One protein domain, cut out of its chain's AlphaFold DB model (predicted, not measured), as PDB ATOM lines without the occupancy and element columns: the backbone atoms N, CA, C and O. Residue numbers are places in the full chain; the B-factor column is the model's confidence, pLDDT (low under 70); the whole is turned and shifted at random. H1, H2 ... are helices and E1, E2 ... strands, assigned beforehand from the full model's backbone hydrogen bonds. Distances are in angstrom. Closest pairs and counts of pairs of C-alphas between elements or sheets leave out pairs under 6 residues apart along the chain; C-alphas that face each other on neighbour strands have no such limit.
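AT A GLANCE: This is residues 28 to 159 of the 185 residues of an uncharacterized protein of Bacteroides nordii CL02T12C05 (UniProt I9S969). One seven-strand sheet curls like part of a barrel and folds back on itself, with leaf E3 E2 E5 facing leaf E7 E1 E4 and E6 as the hinge. A single-turn helix, H1, sits near one end, and from the long loop of residues 40 to 61 the tip, residues 48 to 53, sticks out and adds to the length. The printed part has 132 residues, with one named helix and seven named strands in the order E1 H1 E2 E3 E4 E5 E6 E7. The sheet order is E3 E2 E5 E6 E7 E1 E4, mixed; the class is mostly strand, though under half of the residues are in named elements. The whole is compact, with a radius of gyration of the C-alphas of 16.4 A, and elongated in outline, spanning 56 by 32 by 25 A.

IN THESE COORDINATES: E1, residues 33 to 39, begins at C-alpha 33 (-8.389, 19.117, -27.060) and is 19.6 A long. H1, residues 62 to 65, measures 5.8 A. E2, residues 69 to 75, measures 20.2 A, and E3, residues 81 to 84, 7.0 A. E4, residues 96 to 101, measures 16.4 A. E5, residues 107 to 115, starts at C-alpha 107 (-19.954, 21.203, -25.132) and measures 25.9 A. E6, residues 137 to 145, measures 24.4 A and bends by 52 degrees at residue 142. E7, residues 150 to 158, measures 26.2 A and ends at C-alpha 158 (0.136, 25.330, -4.571).

HOW THE PARTS SIT: The sheet is twisted. E1 is antiparallel to edge strand E4 at 155 degrees, with N 35 and O 99 2.8 A apart. E1 is parallel to E7 at 26 degrees, with N 36 and O 152 at 2.8 A. The pairing of E7 is staggered: residues 150 to 156 pair with E1, residues 157 to 158 with E6, where N 138 and O 157 are 2.8 A apart. E5, E6 and E7 form a meander, each strand the antiparallel neighbour of the one before. In the hairpin E5 and E6, N 111 and O 141 are 2.8 A apart. E2 is antiparallel to E5, with N 72 and O 112 at 2.9 A. In the hairpin E2 and E3, N 73 and O 83 are 2.8 A apart; E3 is the other edge strand. E3 and E4 are apart. H1 is on the sheet at a height of 7.6 A, over none of the strands, but only just, as 2 of its 4 C-alphas fall on E1. The closest C-alphas of H1 and E4, Phe 62 and Asp 96, are 5.4 A apart. H1 is too short for an O i to N i+4 pair; its one O i to N i+3 pair is within range.

THE WHOLE: The C-alphas of Glu 28 and Glu 52, the two farthest apart, are 57.3 A apart. The printed part has no cut. The links E1 to H1, E3 to E4 and E5 to E6 are long. The mean pLDDT of the printed part is 90.5; residues 28 to 31, 128 and 130 to 133 are under 70.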
ATOM      1  N   GLU A  28     -13.190  12.229 -40.565       63.03
ATOM      2  CA  GLU A  28     -12.489  13.343 -39.930       63.03
ATOM      3  C   GLU A  28     -12.113  12.902 -38.518       63.03
ATOM      4  O   GLU A  28     -12.967  12.422 -37.765       63.03
ATOM      5  N   CYS A  29     -10.813  12.955 -38.202       62.31
ATOM      6  CA  CYS A  29     -10.343  12.592 -36.877       62.31
ATOM      7  C   CYS A  29     -11.167  13.399 -35.869       62.31
ATOM      8  O   CYS A  29     -11.327  14.607 -36.075       62.31
ATOM      9  N   PRO A  30     -11.702  12.766 -34.813       67.38
ATOM     10  CA  PRO A  30     -12.444  13.507 -33.811       67.38
ATOM     11  C   PRO A  30     -11.567  14.655 -33.286       67.38
ATOM     12  O   PRO A  30     -10.345  14.487 -33.171       67.38
ATOM     13  N   PRO A  31     -12.161  15.833 -33.027       69.06
ATOM     14  CA  PRO A  31     -11.413  17.003 -32.599       69.06
ATOM     15  C   PRO A  31     -10.630  16.687 -31.327       69.06
ATOM     16  O   PRO A  31     -11.133  16.055 -30.395       69.06
ATOM     17  N   GLN A  32      -9.378  17.132 -31.301       85.38
ATOM     18  CA  GLN A  32      -8.483  16.940 -30.176       85.38
ATOM     19  C   GLN A  32      -8.417  18.219 -29.339       85.38
ATOM     20  O   GLN A  32      -7.995  19.269 -29.826       85.38
ATOM     21  N   LEU A  33      -8.758  18.115 -28.055       94.12
ATOM     22  CA  LEU A  33      -8.389  19.117 -27.060       94.12
ATOM     23  C   LEU A  33      -7.115  18.665 -26.340       94.12
ATOM     24  O   LEU A  33      -7.092  17.606 -25.711       94.12
ATOM     25  N   VAL A  34      -6.080  19.500 -26.375       96.25
ATOM     26  CA  VAL A  34      -4.884  19.358 -25.538       96.25
ATOM     27  C   VAL A  34      -4.910  20.410 -24.438       96.25
ATOM     28  O   VAL A  34      -5.028  21.602 -24.714       96.25
ATOM     29  N   VAL A  35      -4.773  19.979 -23.185       98.00
ATOM     30  CA  VAL A  35      -4.605  20.873 -22.037       98.00
ATOM     31  C   VAL A  35      -3.181  20.744 -21.507       98.00
ATOM     32  O   VAL A  35      -2.815  19.706 -20.958       98.00
ATOM     33  N   LYS A  36      -2.385  21.801 -21.660       98.19
ATOM     34  CA  LYS A  36      -1.031  21.924 -21.116       98.19
ATOM     35  C   LYS A  36      -1.096  22.366 -19.664       98.19
ATOM     36  O   LYS A  36      -1.544  23.469 -19.364       98.19
ATOM     37  N   LEU A  37      -0.646  21.508 -18.765       98.44
ATOM     38  CA  LEU A  37      -0.496  21.817 -17.354       98.44
ATOM     39  C   LEU A  37       0.849  22.499 -17.126       98.44
ATOM     40  O   LEU A  37       1.879  21.968 -17.536       98.44
ATOM     41  N   VAL A  38       0.841  23.637 -16.437       97.94
ATOM     42  CA  VAL A  38       2.053  24.373 -16.052       97.94
ATOM     43  C   VAL A  38       2.025  24.690 -14.564       97.94
ATOM     44  O   VAL A  38       0.962  24.932 -13.996       97.94
ATOM     45  N   ILE A  39       3.187  24.694 -13.918       97.19
ATOM     46  CA  ILE A  39       3.302  25.045 -12.500       97.19
ATOM     47  C   ILE A  39       3.469  26.555 -12.392       97.19
ATOM     48  O   ILE A  39       4.475  27.104 -12.834       97.19
ATOM     49  N   LYS A  40       2.484  27.229 -11.799       95.38
ATOM     50  CA  LYS A  40       2.547  28.675 -11.566       95.38
ATOM     51  C   LYS A  40       3.329  28.992 -10.297       95.38
ATOM     52  O   LYS A  40       4.264  29.791 -10.313       95.38
ATOM     53  N   ASP A  41       2.987  28.305  -9.210       91.31
ATOM     54  CA  ASP A  41       3.554  28.552  -7.883       91.31
ATOM     55  C   ASP A  41       4.835  27.748  -7.651       91.31
ATOM     56  O   ASP A  41       4.905  26.836  -6.821       91.31
ATOM     57  N   THR A  42       5.883  28.104  -8.386       92.88
ATOM     58  CA  THR A  42       7.227  27.540  -8.172       92.88
ATOM     59  C   THR A  42       7.807  27.990  -6.826       92.88
ATOM     60  O   THR A  42       8.461  27.219  -6.132       92.88
ATOM     61  N   ASN A  43       7.463  29.202  -6.378       91.88
ATOM     62  CA  ASN A  43       7.950  29.821  -5.146       91.88
ATOM     63  C   ASN A  43       6.819  30.393  -4.283       91.88
ATOM     64  O   ASN A  43       5.736  30.687  -4.779       91.88
ATOM     65  N   TYR A  44       7.068  30.578  -2.982       88.69
ATOM     66  CA  TYR A  44       6.157  31.333  -2.111       88.69
ATOM     67  C   TYR A  44       6.228  32.826  -2.453       88.69
ATOM     68  O   TYR A  44       7.320  33.375  -2.589       88.69
ATOM     69  N   PHE A  45       5.080  33.505  -2.541       88.81
ATOM     70  CA  PHE A  45       5.000  34.910  -2.976       88.81
ATOM     71  C   PHE A  45       5.864  35.879  -2.144       88.81
ATOM     72  O   PHE A  45       6.287  36.921  -2.639       88.81
ATOM     73  N   ASN A  46       6.129  35.548  -0.878       90.75
ATOM     74  CA  ASN A  46       6.914  36.342   0.063       90.75
ATOM     75  C   ASN A  46       8.307  35.759   0.349       90.75
ATOM     76  O   ASN A  46       8.967  36.242   1.265       90.75
ATOM     77  N   ILE A  47       8.779  34.762  -0.408       91.00
ATOM     78  CA  ILE A  47      10.061  34.091  -0.129       91.00
ATOM     79  C   ILE A  47      11.240  35.069  -0.060       91.00
ATOM     80  O   ILE A  47      12.104  34.933   0.797       91.00
ATOM     81  N   ALA A  48      11.219  36.122  -0.885       91.62
ATOM     82  CA  ALA A  48      12.250  37.157  -0.920       91.62
ATOM     83  C   ALA A  48      12.389  37.954   0.395       91.62
ATOM     84  O   ALA A  48      13.382  38.649   0.587       91.62
ATOM     85  N   GLN A  49      11.407  37.874   1.299       91.38
ATOM     86  CA  GLN A  49      11.447  38.529   2.610       91.38
ATOM     87  C   GLN A  49      12.240  37.725   3.654       91.38
ATOM     88  O   GLN A  49      12.524  38.248   4.730       91.38
ATOM     89  N   PHE A  50      12.605  36.475   3.351       88.94
ATOM     90  CA  PHE A  50      13.271  35.565   4.280       88.94
ATOM     91  C   PHE A  50      14.645  35.169   3.741       88.94
ATOM     92  O   PHE A  50      14.762  34.271   2.912       88.94
ATOM     93  N   SER A  51      15.696  35.820   4.243       89.75
ATOM     94  CA  SER A  51      17.091  35.567   3.842       89.75
ATOM     95  C   SER A  51      17.569  34.133   4.084       89.75
ATOM     96  O   SER A  51      18.517  33.676   3.456       89.75
ATOM     97  N   GLU A  52      16.935  33.432   5.020       89.62
ATOM     98  CA  GLU A  52      17.240  32.053   5.386       89.62
ATOM     99  C   GLU A  52      16.673  31.032   4.394       89.62
ATOM    100  O   GLU A  52      17.008  29.852   4.478       89.62
ATOM    101  N   LEU A  53      15.802  31.463   3.479       89.06
ATOM    102  CA  LEU A  53      15.197  30.619   2.458       89.06
ATOM    103  C   LEU A  53      15.790  30.959   1.091       89.06
ATOM    104  O   LEU A  53      16.015  32.120   0.759       89.06
ATOM    105  N   SER A  54      16.035  29.932   0.282       90.81
ATOM    106  CA  SER A  54      16.457  30.094  -1.110       90.81
ATOM    107  C   SER A  54      15.263  29.856  -2.033       90.81
ATOM    108  O   SER A  54      14.583  28.844  -1.856       90.81
ATOM    109  N   PRO A  55      14.982  30.763  -2.985       91.88
ATOM    110  CA  PRO A  55      13.994  30.512  -4.023       91.88
ATOM    111  C   PRO A  55      14.379  29.315  -4.893       91.88
ATOM    112  O   PRO A  55      15.554  29.133  -5.213       91.88
ATOM    113  N   GLU A  56      13.378  28.545  -5.304       91.44
ATOM    114  CA  GLU A  56      13.508  27.522  -6.338       91.44
ATOM    115  C   GLU A  56      13.681  28.175  -7.714       91.44
ATOM    116  O   GLU A  56      13.122  29.242  -7.993       91.44
ATOM    117  N   ASP A  57      14.428  27.520  -8.601       93.56
ATOM    118  CA  ASP A  57      14.554  27.944  -9.996       93.56
ATOM    119  C   ASP A  57      13.250  27.652 -10.759       93.56
ATOM    120  O   ASP A  57      12.808  26.508 -10.859       93.56
ATOM    121  N   SER A  58      12.613  28.680 -11.320       90.62
ATOM    122  CA  SER A  58      11.358  28.515 -12.059       90.62
ATOM    123  C   SER A  58      11.533  27.860 -13.433       90.62
ATOM    124  O   SER A  58      10.535  27.478 -14.040       90.62
ATOM    125  N   ALA A  59      12.768  27.706 -13.924       93.50
ATOM    126  CA  ALA A  59      13.072  27.005 -15.172       93.50
ATOM    127  C   ALA A  59      13.148  25.472 -15.018       93.50
ATOM    128  O   ALA A  59      13.396  24.767 -16.001       93.50
ATOM    129  N   GLN A  60      12.947  24.947 -13.804       96.00
ATOM    130  CA  GLN A  60      12.902  23.509 -13.552       96.00
ATOM    131  C   GLN A  60      11.758  22.831 -14.331       96.00
ATOM    132  O   GLN A  60      10.724  23.449 -14.601       96.00
ATOM    133  N   PRO A  61      11.912  21.546 -14.699       96.94
ATOM    134  CA  PRO A  61      10.874  20.820 -15.416       96.94
ATOM    135  C   PRO A  61       9.622  20.622 -14.553       96.94
ATOM    136  O   PRO A  61       9.689  20.610 -13.327       96.94
ATOM    137  N   PHE A  62       8.479  20.363 -15.188       96.88
ATOM    138  CA  PHE A  62       7.208  20.096 -14.508       96.88
ATOM    139  C   PHE A  62       7.338  19.014 -13.420       96.88
ATOM    140  O   PHE A  62       6.821  19.155 -12.310       96.88
ATOM    141  N   THR A  63       8.090  17.955 -13.732       95.81
ATOM    142  CA  THR A  63       8.362  16.797 -12.867       95.81
ATOM    143  C   THR A  63       9.149  17.137 -11.602       95.81
ATOM    144  O   THR A  63       9.105  16.364 -10.648       95.81
ATOM    145  N   HIS A  64       9.837  18.282 -11.564       95.00
ATOM    146  CA  HIS A  64      10.509  18.773 -10.363       95.00
ATOM    147  C   HIS A  64       9.502  19.181  -9.280       95.00
ATOM    148  O   HIS A  64       9.712  18.902  -8.103       95.00
ATOM    149  N   PHE A  65       8.387  19.799  -9.679       94.44
ATOM    150  CA  PHE A  65       7.370  20.290  -8.751       94.44
ATOM    151  C   PHE A  65       6.245  19.275  -8.525       94.44
ATOM    152  O   PHE A  65       5.768  19.129  -7.401       94.44
ATOM    153  N   SER A  66       5.815  18.562  -9.571       94.44
ATOM    154  CA  SER A  66       4.720  17.590  -9.491       94.44
ATOM    155  C   SER A  66       5.113  16.238 -10.086       94.44
ATOM    156  O   SER A  66       5.177  16.068 -11.303       94.44
ATOM    157  N   GLY A  67       5.325  15.251  -9.214       93.94
ATOM    158  CA  GLY A  67       5.688  13.878  -9.567       93.94
ATOM    159  C   GLY A  67       4.500  12.975  -9.914       93.94
ATOM    160  O   GLY A  67       4.689  11.923 -10.523       93.94
ATOM    161  N   THR A  68       3.274  13.371  -9.565       94.75
ATOM    162  CA  THR A  68       2.049  12.671  -9.985       94.75
ATOM    163  C   THR A  68       0.971  13.644 -10.431       94.75
ATOM    164  O   THR A  68       0.994  14.806 -10.033       94.75
ATOM    165  N   ILE A  69       0.031  13.169 -11.250       95.94
ATOM    166  CA  ILE A  69      -1.159  13.904 -11.685       95.94
ATOM    167  C   ILE A  69      -2.398  13.015 -11.584       95.94
ATOM    168  O   ILE A  69      -2.376  11.843 -11.953       95.94
ATOM    169  N   CYS A  70      -3.493  13.601 -11.116       95.50
ATOM    170  CA  CYS A  70      -4.839  13.049 -11.173       95.50
ATOM    171  C   CYS A  70      -5.795  14.131 -11.686       95.50
ATOM    172  O   CYS A  70      -5.619  15.304 -11.355       95.50
ATOM    173  N   TYR A  71      -6.802  13.770 -12.481       96.50
ATOM    174  CA  TYR A  71      -7.811  14.722 -12.933       96.50
ATOM    175  C   TYR A  71      -9.214  14.124 -13.022       96.50
ATOM    176  O   TYR A  71      -9.404  12.919 -13.206       96.50
ATOM    177  N   ILE A  72     -10.201  15.013 -12.940       97.00
ATOM    178  CA  ILE A  72     -11.616  14.738 -13.185       97.00
ATOM    179  C   ILE A  72     -12.110  15.735 -14.227       97.00
ATOM    180  O   ILE A  72     -11.846  16.933 -14.128       97.00
ATOM    181  N   LEU A  73     -12.835  15.230 -15.220       97.62
ATOM    182  CA  LEU A  73     -13.522  16.019 -16.226       97.62
ATOM    183  C   LEU A  73     -15.027  15.766 -16.133       97.62
ATOM    184  O   LEU A  73     -15.495  14.638 -16.314       97.62
ATOM    185  N   THR A  74     -15.782  16.832 -15.905       98.19
ATOM    186  CA  THR A  74     -17.233  16.793 -15.710       98.19
ATOM    187  C   THR A  74     -17.927  17.540 -16.838       98.19
ATOM    188  O   THR A  74     -17.572  18.676 -17.148       98.19
ATOM    189  N   ASN A  75     -18.934  16.931 -17.463       97.50
ATOM    190  CA  ASN A  75     -19.811  17.640 -18.389       97.50
ATOM    191  C   ASN A  75     -20.734  18.565 -17.586       97.50
ATOM    192  O   ASN A  75     -21.516  18.108 -16.757       97.50
ATOM    193  N   THR A  76     -20.664  19.868 -17.840       97.12
ATOM    194  CA  THR A  76     -21.413  20.867 -17.054       97.12
ATOM    195  C   THR A  76     -22.911  20.865 -17.326       97.12
ATOM    196  O   THR A  76     -23.684  21.322 -16.491       97.12
ATOM    197  N   THR A  77     -23.340  20.372 -18.489       95.38
ATOM    198  CA  THR A  77     -24.762  20.315 -18.851       95.38
ATOM    199  C   THR A  77     -25.459  19.154 -18.151       95.38
ATOM    200  O   THR A  77     -26.574  19.319 -17.665       95.38
ATOM    201  N   THR A  78     -24.811  17.990 -18.072       95.81
ATOM    202  CA  THR A  78     -25.389  16.794 -17.434       95.81
ATOM    203  C   THR A  78     -24.974  16.625 -15.972       95.81
ATOM    204  O   THR A  78     -25.597  15.848 -15.252       95.81
ATOM    205  N   GLY A  79     -23.911  17.306 -15.535       96.06
ATOM    206  CA  GLY A  79     -23.282  17.118 -14.224       96.06
ATOM    207  C   GLY A  79     -22.514  15.799 -14.087       96.06
ATOM    208  O   GLY A  79     -22.072  15.462 -12.992       96.06
ATOM    209  N   GLN A  80     -22.366  15.024 -15.165       97.38
ATOM    210  CA  GLN A  80     -21.728  13.709 -15.119       97.38
ATOM    211  C   GLN A  80     -20.214  13.811 -15.281       97.38
ATOM    212  O   GLN A  80     -19.716  14.538 -16.142       97.38
ATOM    213  N   ILE A  81     -19.487  13.012 -14.500       97.25
ATOM    214  CA  ILE A  81     -18.059  12.775 -14.718       97.25
ATOM    215  C   ILE A  81     -17.917  11.960 -16.005       97.25
ATOM    216  O   ILE A  81     -18.327  10.804 -16.063       97.25
ATOM    217  N   VAL A  82     -17.349  12.575 -17.039       96.31
ATOM    218  CA  VAL A  82     -17.113  11.937 -18.345       96.31
ATOM    219  C   VAL A  82     -15.724  11.317 -18.437       96.31
ATOM    220  O   VAL A  82     -15.490  10.430 -19.254       96.31
ATOM    221  N   ARG A  83     -14.787  11.772 -17.596       95.62
ATOM    222  CA  ARG A  83     -13.463  11.170 -17.463       95.62
ATOM    223  C   ARG A  83     -12.918  11.371 -16.062       95.62
ATOM    224  O   ARG A  83     -13.024  12.452 -15.496       95.62
ATOM    225  N   GLN A  84     -12.274  10.339 -15.551       95.44
ATOM    226  CA  GLN A  84     -11.465  10.395 -14.348       95.44
ATOM    227  C   GLN A  84     -10.203   9.592 -14.619       95.44
ATOM    228  O   GLN A  84     -10.280   8.502 -15.190       95.44
ATOM    229  N   SER A  85      -9.049  10.144 -14.267       94.75
ATOM    230  CA  SER A  85      -7.790   9.431 -14.438       94.75
ATOM    231  C   SER A  85      -7.497   8.520 -13.250       94.75
ATOM    232  O   SER A  85      -7.871   8.808 -12.112       94.75
ATOM    233  N   ASP A  86      -6.730   7.464 -13.509       92.88
ATOM    234  CA  ASP A  86      -5.849   6.906 -12.487       92.88
ATOM    235  C   ASP A  86      -4.718   7.899 -12.160       92.88
ATOM    236  O   ASP A  86      -4.611   8.978 -12.753       92.88
ATOM    237  N   ILE A  87      -3.846   7.537 -11.219       92.88
ATOM    238  CA  ILE A  87      -2.632   8.311 -10.950       92.88
ATOM    239  C   ILE A  87      -1.681   8.182 -12.133       92.88
ATOM    240  O   ILE A  87      -1.224   7.088 -12.468       92.88
ATOM    241  N   ILE A  88      -1.357   9.322 -12.726       95.69
ATOM    242  CA  ILE A  88      -0.400   9.462 -13.812       95.69
ATOM    243  C   ILE A  88       0.938   9.884 -13.213       95.69
ATOM    244  O   ILE A  88       0.978  10.752 -12.344       95.69
ATOM    245  N   VAL A  89       2.033   9.298 -13.690       95.62
ATOM    246  CA  VAL A  89       3.399   9.719 -13.356       95.62
ATOM    247  C   VAL A  89       3.968  10.446 -14.577       95.62
ATOM    248  O   VAL A  89       4.263   9.782 -15.575       95.62
ATOM    249  N   PRO A  90       4.068  11.790 -14.558       94.94
ATOM    250  CA  PRO A  90       4.670  12.545 -15.649       94.94
ATOM    251  C   PRO A  90       6.127  12.128 -15.868       94.94
ATOM    252  O   PRO A  90       6.858  11.842 -14.920       94.94
ATOM    253  N   VAL A  91       6.560  12.114 -17.126       92.88
ATOM    254  CA  VAL A  91       7.939  11.791 -17.514       92.88
ATOM    255  C   VAL A  91       8.490  12.870 -18.435       92.88
ATOM    256  O   VAL A  91       7.757  13.426 -19.251       92.88
ATOM    257  N   GLY A  92       9.792  13.131 -18.330       92.19
ATOM    258  CA  GLY A  92      10.500  14.101 -19.165       92.19
ATOM    259  C   GLY A  92      10.989  15.335 -18.405       92.19
ATOM    260  O   GLY A  92      10.760  15.484 -17.205       92.19
ATOM    261  N   ASN A  93      11.680  16.203 -19.151       94.62
ATOM    262  CA  ASN A  93      12.304  17.441 -18.668       94.62
ATOM    263  C   ASN A  93      11.686  18.693 -19.322       94.62
ATOM    264  O   ASN A  93      12.376  19.679 -19.574       94.62
ATOM    265  N   THR A  94      10.398  18.643 -19.655       96.06
ATOM    266  CA  THR A  94       9.656  19.788 -20.199       96.06
ATOM    267  C   THR A  94       9.069  20.641 -19.072       96.06
ATOM    268  O   THR A  94       8.797  20.113 -17.992       96.06
ATOM    269  N   PRO A  95       8.855  21.951 -19.294       96.06
ATOM    270  CA  PRO A  95       8.224  22.830 -18.303       96.06
ATOM    271  C   PRO A  95       6.719  22.555 -18.124       96.06
ATOM    272  O   PRO A  95       6.129  22.989 -17.137       96.06
ATOM    273  N   ASP A  96       6.101  21.827 -19.056       96.94
ATOM    274  CA  ASP A  96       4.681  21.482 -19.053       96.94
ATOM    275  C   ASP A  96       4.427  19.969 -19.165       96.94
ATOM    276  O   ASP A  96       5.294  19.195 -19.590       96.94
ATOM    277  N   PHE A  97       3.210  19.564 -18.794       97.69
ATOM    278  CA  PHE A  97       2.667  18.222 -19.004       97.69
ATOM    279  C   PHE A  97       1.322  18.301 -19.733       97.69
ATOM    280  O   PHE A  97       0.426  19.022 -19.308       97.69
ATOM    281  N   SER A  98       1.149  17.552 -20.820       97.00
ATOM    282  CA  SER A  98      -0.052  17.640 -21.662       97.00
ATOM    283  C   SER A  98      -1.066  16.530 -21.371       97.00
ATOM    284  O   SER A  98      -0.738  15.345 -21.409       97.00
ATOM    285  N   LEU A  99      -2.325  16.915 -21.160       96.62
ATOM    286  CA  LEU A  99      -3.492  16.029 -21.174       96.62
ATOM    287  C   LEU A  99      -4.160  16.095 -22.550       96.62
ATOM    288  O   LEU A  99      -4.381  17.188 -23.067       96.62
ATOM    289  N   SER A 100      -4.522  14.952 -23.134       94.19
ATOM    290  CA  SER A 100      -5.205  14.899 -24.435       94.19
ATOM    291  C   SER A 100      -6.592  14.273 -24.319       94.19
ATOM    292  O   SER A 100      -6.762  13.205 -23.727       94.19
ATOM    293  N   PHE A 101      -7.574  14.924 -24.934       92.94
ATOM    294  CA  PHE A 101      -8.959  14.480 -25.009       92.94
ATOM    295  C   PHE A 101      -9.380  14.428 -26.480       92.94
ATOM    296  O   PHE A 101      -9.482  15.468 -27.125       92.94
ATOM    297  N   ASN A 102      -9.599  13.222 -27.010       87.56
ATOM    298  CA  ASN A 102      -9.766  12.995 -28.453       87.56
ATOM    299  C   ASN A 102     -11.149  12.418 -28.808       87.56
ATOM    300  O   ASN A 102     -11.372  11.987 -29.930       87.56
ATOM    301  N   ASP A 103     -12.051  12.306 -27.841       85.31
ATOM    302  CA  ASP A 103     -13.271  11.495 -27.941       85.31
ATOM    303  C   ASP A 103     -14.428  12.086 -27.123       85.31
ATOM    304  O   ASP A 103     -15.321  11.381 -26.658       85.31
ATOM    305  N   LEU A 104     -14.405  13.404 -26.930       88.56
ATOM    306  CA  LEU A 104     -15.447  14.136 -26.221       88.56
ATOM    307  C   LEU A 104     -16.366  14.835 -27.218       88.56
ATOM    308  O   LEU A 104     -15.908  15.418 -28.197       88.56
ATOM    309  N   SER A 105     -17.670  14.803 -26.947       89.81
ATOM    310  CA  SER A 105     -18.629  15.587 -27.721       89.81
ATOM    311  C   SER A 105     -18.420  17.080 -27.480       89.81
ATOM    312  O   SER A 105     -18.008  17.486 -26.387       89.81
ATOM    313  N   GLU A 106     -18.789  17.903 -28.459       92.19
ATOM    314  CA  GLU A 106     -18.843  19.351 -28.270       92.19
ATOM    315  C   GLU A 106     -19.678  19.716 -27.038       92.19
ATOM    316  O   GLU A 106     -20.682  19.070 -26.716       92.19
ATOM    317  N   GLY A 107     -19.255  20.757 -26.326       93.88
ATOM    318  CA  GLY A 107     -19.954  21.203 -25.132       93.88
ATOM    319  C   GLY A 107     -19.056  21.870 -24.106       93.88
ATOM    320  O   GLY A 107     -17.898  22.202 -24.358       93.88
ATOM    321  N   LYS A 108     -19.624  22.088 -22.920       96.75
ATOM    322  CA  LYS A 108     -18.963  22.766 -21.803       96.75
ATOM    323  C   LYS A 108     -18.587  21.772 -20.715       96.75
ATOM    324  O   LYS A 108     -19.442  21.016 -20.243       96.75
ATOM    325  N   TYR A 109     -17.343  21.836 -20.269       97.56
ATOM    326  CA  TYR A 109     -16.780  20.914 -19.293       97.56
ATOM    327  C   TYR A 109     -16.064  21.659 -18.172       97.56
ATOM    328  O   TYR A 109     -15.623  22.793 -18.341       97.56
ATOM    329  N   GLU A 110     -15.941  21.002 -17.031       98.25
ATOM    330  CA  GLU A 110     -15.120  21.432 -15.907       98.25
ATOM    331  C   GLU A 110     -14.008  20.414 -15.700       98.25
ATOM    332  O   GLU A 110     -14.279  19.230 -15.505       98.25
ATOM    333  N   LEU A 111     -12.763  20.878 -15.787       98.31
ATOM    334  CA  LEU A 111     -11.563  20.095 -15.536       98.31
ATOM    335  C   LEU A 111     -10.993  20.501 -14.182       98.31
ATOM    336  O   LEU A 111     -10.634  21.661 -13.992       98.31
ATOM    337  N   SER A 112     -10.868  19.538 -13.278       97.50
ATOM    338  CA  SER A 112     -10.144  19.677 -12.018       97.50
ATOM    339  C   SER A 112      -8.917  18.780 -12.047       97.50
ATOM    340  O   SER A 112      -9.016  17.611 -12.419       97.50
ATOM    341  N   VAL A 113      -7.766  19.322 -11.662       97.12
ATOM    342  CA  VAL A 113      -6.473  18.636 -11.699       97.12
ATOM    343  C   VAL A 113      -5.783  18.769 -10.350       97.12
ATOM    344  O   VAL A 113      -5.788  19.844  -9.755       97.12
ATOM    345  N   TRP A 114      -5.152  17.685  -9.905       95.19
ATOM    346  CA  TRP A 114      -4.349  17.629  -8.692       95.19
ATOM    347  C   TRP A 114      -2.979  17.017  -8.979       95.19
ATOM    348  O   TRP A 114      -2.879  15.978  -9.631       95.19
ATOM    349  N   GLY A 115      -1.937  17.655  -8.458       94.06
ATOM    350  CA  GLY A 115      -0.554  17.203  -8.474       94.06
ATOM    351  C   GLY A 115      -0.106  16.665  -7.118       94.06
ATOM    352  O   GLY A 115      -0.580  17.132  -6.080       94.06
ATOM    353  N   ASN A 116       0.811  15.695  -7.131       91.94
ATOM    354  CA  ASN A 116       1.377  15.041  -5.938       91.94
ATOM    355  C   ASN A 116       0.349  14.347  -5.025       91.94
ATOM    356  O   ASN A 116       0.587  14.158  -3.833       91.94
ATOM    357  N   ILE A 117      -0.784  13.921  -5.586       87.06
ATOM    358  CA  ILE A 117      -1.728  13.029  -4.906       87.06
ATOM    359  C   ILE A 117      -1.281  11.571  -5.087       87.06
ATOM    360  O   ILE A 117      -0.896  11.152  -6.183       87.06
ATOM    361  N   THR A 118      -1.353  10.791  -4.007       81.25
ATOM    362  CA  THR A 118      -1.141   9.334  -3.993       81.25
ATOM    363  C   THR A 118      -2.461   8.604  -3.724       81.25
ATOM    364  O   THR A 118      -3.439   9.216  -3.304       81.25
ATOM    365  N   LYS A 119      -2.515   7.277  -3.924       77.75
ATOM    366  CA  LYS A 119      -3.731   6.488  -3.614       77.75
ATOM    367  C   LYS A 119      -4.076   6.509  -2.122       77.75
ATOM    368  O   LYS A 119      -5.214   6.252  -1.749       77.75
ATOM    369  N   GLU A 120      -3.082   6.781  -1.285       74.19
ATOM    370  CA  GLU A 120      -3.202   6.826   0.171       74.19
ATOM    371  C   GLU A 120      -3.750   8.168   0.669       74.19
ATOM    372  O   GLU A 120      -4.239   8.230   1.796       74.19
ATOM    373  N   ILE A 121      -3.700   9.216  -0.163       71.12
ATOM    374  CA  ILE A 121      -4.178  10.564   0.144       71.12
ATOM    375  C   ILE A 121      -5.490  10.794  -0.623       71.12
ATOM    376  O   ILE A 121      -5.463  10.998  -1.839       71.12
ATOM    377  N   PRO A 122      -6.656  10.781   0.047       71.75
ATOM    378  CA  PRO A 122      -7.912  11.139  -0.599       71.75
ATOM    379  C   PRO A 122      -7.862  12.567  -1.155       71.75
ATOM    380  O   PRO A 122      -7.263  13.460  -0.548       71.75
ATOM    381  N   LEU A 123      -8.543  12.802  -2.280       73.81
ATOM    382  CA  LEU A 123      -8.703  14.150  -2.831       73.81
ATOM    383  C   LEU A 123      -9.299  15.086  -1.767       73.81
ATOM    384  O   LEU A 123     -10.293  14.755  -1.125       73.81
ATOM    385  N   GLY A 124      -8.675  16.251  -1.584       70.62
ATOM    386  CA  GLY A 124      -9.086  17.251  -0.591       70.62
ATOM    387  C   GLY A 124      -8.392  17.147   0.772       70.62
ATOM    388  O   GLY A 124      -8.559  18.045   1.590       70.62
ATOM    389  N   ILE A 125      -7.572  16.118   1.023       76.94
ATOM    390  CA  ILE A 125      -6.757  16.031   2.245       76.94
ATOM    391  C   ILE A 125      -5.354  16.583   1.978       76.94
ATOM    392  O   ILE A 125      -4.586  16.001   1.217       76.94
ATOM    393  N   LEU A 126      -5.001  17.695   2.632       76.81
ATOM    394  CA  LEU A 126      -3.713  18.373   2.414       76.81
ATOM    395  C   LEU A 126      -2.579  17.892   3.334       76.81
ATOM    396  O   LEU A 126      -1.405  17.945   2.963       76.81
ATOM    397  N   HIS A 127      -2.927  17.422   4.534       74.38
ATOM    398  CA  HIS A 127      -1.983  16.992   5.569       74.38
ATOM    399  C   HIS A 127      -2.428  15.663   6.174       74.38
ATOM    400  O   HIS A 127      -3.056  15.620   7.235       74.38
ATOM    401  N   GLN A 128      -2.113  14.555   5.509       69.56
ATOM    402  CA  GLN A 128      -2.424  13.244   6.064       69.56
ATOM    403  C   GLN A 128      -1.617  13.018   7.350       69.56
ATOM    404  O   GLN A 128      -0.388  13.103   7.354       69.56
ATOM    405  N   ASN A 129      -2.323  12.735   8.449       70.12
ATOM    406  CA  ASN A 129      -1.754  12.487   9.780       70.12
ATOM    407  C   ASN A 129      -0.902  13.641  10.346       70.12
ATOM    408  O   ASN A 129      -0.058  13.411  11.209       70.12
ATOM    409  N   GLY A 130      -1.103  14.876   9.870       66.31
ATOM    410  CA  GLY A 130      -0.359  16.048  10.349       66.31
ATOM    411  C   GLY A 130       1.133  16.045   9.999       66.31
ATOM    412  O   GLY A 130       1.880  16.855  10.544       66.31
ATOM    413  N   LEU A 131       1.572  15.149   9.111       67.06
ATOM    414  CA  LEU A 131       2.945  15.114   8.619       67.06
ATOM    415  C   LEU A 131       3.141  16.157   7.513       67.06
ATOM    416  O   LEU A 131       2.230  16.444   6.727       67.06
ATOM    417  N   GLU A 132       4.342  16.728   7.455       67.25
ATOM    418  CA  GLU A 132       4.773  17.521   6.308       67.25
ATOM    419  C   GLU A 132       4.914  16.577   5.105       67.25
ATOM    420  O   GLU A 132       5.681  15.618   5.136       67.25
ATOM    421  N   HIS A 133       4.116  16.822   4.068       68.44
ATOM    422  CA  HIS A 133       4.124  16.070   2.808       68.44
ATOM    423  C   HIS A 133       4.621  16.957   1.669       68.44
ATOM    424  O   HIS A 133       4.651  18.183   1.811       68.44
ATOM    425  N   THR A 134       4.906  16.366   0.509       80.50
ATOM    426  CA  THR A 134       5.183  17.090  -0.743       80.50
ATOM    427  C   THR A 134       4.065  18.075  -1.075       80.50
ATOM    428  O   THR A 134       2.894  17.812  -0.785       80.50
ATOM    429  N   ASP A 135       4.412  19.228  -1.644       87.62
ATOM    430  CA  ASP A 135       3.452  20.250  -2.063       87.62
ATOM    431  C   ASP A 135       2.337  19.667  -2.932       87.62
ATOM    432  O   ASP A 135       2.611  18.917  -3.859       87.62
ATOM    433  N   ILE A 136       1.080  20.004  -2.638       90.62
ATOM    434  CA  ILE A 136      -0.058  19.606  -3.474       90.62
ATOM    435  C   ILE A 136      -0.360  20.772  -4.397       90.62
ATOM    436  O   ILE A 136      -0.544  21.896  -3.927       90.62
ATOM    437  N   TYR A 137      -0.423  20.488  -5.690       94.25
ATOM    438  CA  TYR A 137      -0.752  21.467  -6.718       94.25
ATOM    439  C   TYR A 137      -2.173  21.234  -7.211       94.25
ATOM    440  O   TYR A 137      -2.586  20.089  -7.367       94.25
ATOM    441  N   THR A 138      -2.937  22.289  -7.459       95.50
ATOM    442  CA  THR A 138      -4.319  22.177  -7.936       95.50
ATOM    443  C   THR A 138      -4.593  23.156  -9.056       95.50
ATOM    444  O   THR A 138      -4.117  24.286  -9.019       95.50
ATOM    445  N   GLY A 139      -5.395  22.735 -10.027       96.75
ATOM    446  CA  GLY A 139      -5.865  23.588 -11.109       96.75
ATOM    447  C   GLY A 139      -7.315  23.292 -11.441       96.75
ATOM    448  O   GLY A 139      -7.784  22.160 -11.311       96.75
ATOM    449  N   TYR A 140      -8.025  24.322 -11.886       97.50
ATOM    450  CA  TYR A 140      -9.392  24.206 -12.364       97.50
ATOM    451  C   TYR A 140      -9.591  25.039 -13.629       97.50
ATOM    452  O   TYR A 140      -9.162  26.190 -13.700       97.50
ATOM    453  N   ALA A 141     -10.279  24.470 -14.615       97.88
ATOM    454  CA  ALA A 141     -10.659  25.169 -15.832       97.88
ATOM    455  C   ALA A 141     -12.089  24.835 -16.246       97.88
ATOM    456  O   ALA A 141     -12.520  23.684 -16.204       97.88
ATOM    457  N   ARG A 142     -12.791  25.847 -16.759       97.56
ATOM    458  CA  ARG A 142     -13.974  25.644 -17.594       97.56
ATOM    459  C   ARG A 142     -13.533  25.578 -19.046       97.56
ATOM    460  O   ARG A 142     -12.920  26.515 -19.551       97.56
ATOM    461  N   LEU A 143     -13.850  24.473 -19.697       96.00
ATOM    462  CA  LEU A 143     -13.463  24.166 -21.064       96.00
ATOM    463  C   LEU A 143     -14.692  24.257 -21.966       96.00
ATOM    464  O   LEU A 143     -15.789  23.853 -21.578       96.00
ATOM    465  N   THR A 144     -14.512  24.774 -23.177       94.75
ATOM    466  CA  THR A 144     -15.509  24.666 -24.250       94.75
ATOM    467  C   THR A 144     -14.884  23.880 -25.386       94.75
ATOM    468  O   THR A 144     -13.968  24.375 -26.041       94.75
ATOM    469  N   ILE A 145     -15.363  22.653 -25.573       92.00
ATOM    470  CA  ILE A 145     -14.904  21.741 -26.617       92.00
ATOM    471  C   ILE A 145     -15.723  21.998 -27.876       92.00
ATOM    472  O   ILE A 145     -16.955  22.020 -27.816       92.00
ATOM    473  N   LEU A 146     -15.019  22.196 -28.986       90.31
ATOM    474  CA  LEU A 146     -15.555  22.476 -30.314       90.31
ATOM    475  C   LEU A 146     -15.062  21.421 -31.317       90.31
ATOM    476  O   LEU A 146     -14.096  20.710 -31.057       90.31
ATOM    477  N   SER A 147     -15.673  21.377 -32.495       84.81
ATOM    478  CA  SER A 147     -15.342  20.502 -33.626       84.81
ATOM    479  C   SER A 147     -13.981  20.772 -34.290       84.81
ATOM    480  O   SER A 147     -13.719  20.274 -35.382       84.81
ATOM    481  N   GLN A 148     -13.086  21.521 -33.645       86.50
ATOM    482  CA  GLN A 148     -11.730  21.784 -34.125       86.50
ATOM    483  C   GLN A 148     -10.683  21.404 -33.079       86.50
ATOM    484  O   GLN A 148     -10.972  21.335 -31.887       86.50
ATOM    485  N   ASN A 149      -9.438  21.229 -33.518       89.50
ATOM    486  CA  ASN A 149      -8.332  21.049 -32.586       89.50
ATOM    487  C   ASN A 149      -8.130  22.309 -31.742       89.50
ATOM    488  O   ASN A 149      -8.104  23.428 -32.261       89.50
ATOM    489  N   GLN A 150      -7.975  22.112 -30.440       93.00
ATOM    490  CA  GLN A 150      -7.819  23.176 -29.461       93.00
ATOM    491  C   GLN A 150      -6.633  22.870 -28.557       93.00
ATOM    492  O   GLN A 150      -6.402  21.728 -28.162       93.00
ATOM    493  N   GLU A 151      -5.910  23.921 -28.190       95.44
ATOM    494  CA  GLU A 151      -4.892  23.866 -27.153       95.44
ATOM    495  C   GLU A 151      -5.231  24.905 -26.086       95.44
ATOM    496  O   GLU A 151      -5.583  26.043 -26.404       95.44
ATOM    497  N   GLN A 152      -5.144  24.508 -24.822       96.06
ATOM    498  CA  GLN A 152      -5.360  25.386 -23.683       96.06
ATOM    499  C   GLN A 152      -4.281  25.153 -22.632       96.06
ATOM    500  O   GLN A 152      -3.847  24.026 -22.424       96.06
ATOM    501  N   THR A 153      -3.894  26.208 -21.923       98.06
ATOM    502  CA  THR A 153      -3.020  26.104 -20.752       98.06
ATOM    503  C   THR A 153      -3.849  26.144 -19.474       98.06
ATOM    504  O   THR A 153      -4.772  26.951 -19.348       98.06
ATOM    505  N   LEU A 154      -3.511  25.279 -18.521       98.50
ATOM    506  CA  LEU A 154      -4.023  25.284 -17.159       98.50
ATOM    507  C   LEU A 154      -2.855  25.449 -16.185       98.50
ATOM    508  O   LEU A 154      -1.974  24.596 -16.092       98.50
ATOM    509  N   GLU A 155      -2.874  26.557 -15.454       97.88
ATOM    510  CA  GLU A 155      -1.943  26.829 -14.365       97.88
ATOM    511  C   GLU A 155      -2.333  26.034 -13.115       97.88
ATOM    512  O   GLU A 155      -3.499  26.019 -12.713       97.88
ATOM    513  N   LEU A 156      -1.350  25.377 -12.497       97.38
ATOM    514  CA  LEU A 156      -1.496  24.719 -11.207       97.38
ATOM    515  C   LEU A 156      -0.872  25.583 -10.108       97.38
ATOM    516  O   LEU A 156       0.295  25.979 -10.191       97.38
ATOM    517  N   GLU A 157      -1.657  25.831  -9.065       95.50
ATOM    518  CA  GLU A 157      -1.286  26.615  -7.885       95.50
ATOM    519  C   GLU A 157      -1.065  25.704  -6.679       95.50
ATOM    520  O   GLU A 157      -1.664  24.629  -6.573       95.50
ATOM    521  N   ARG A 158      -0.183  26.114  -5.766       92.56
ATOM    522  CA  ARG A 158       0.136  25.330  -4.571       92.56
ATOM    523  C   ARG A 158      -1.011  25.479  -3.570       92.56
ATOM    524  O   ARG A 158      -1.289  26.568  -3.084       92.56
ATOM    525  N   ALA A 159      -1.636  24.370  -3.187       89.81
ATOM    526  CA  ALA A 159      -2.745  24.368  -2.232       89.81
ATOM    527  C   ALA A 159      -2.298  24.522  -0.765       89.81
ATOM    528  O   ALA A 159      -3.120  24.777   0.113       89.81
TER     529      ALA A 159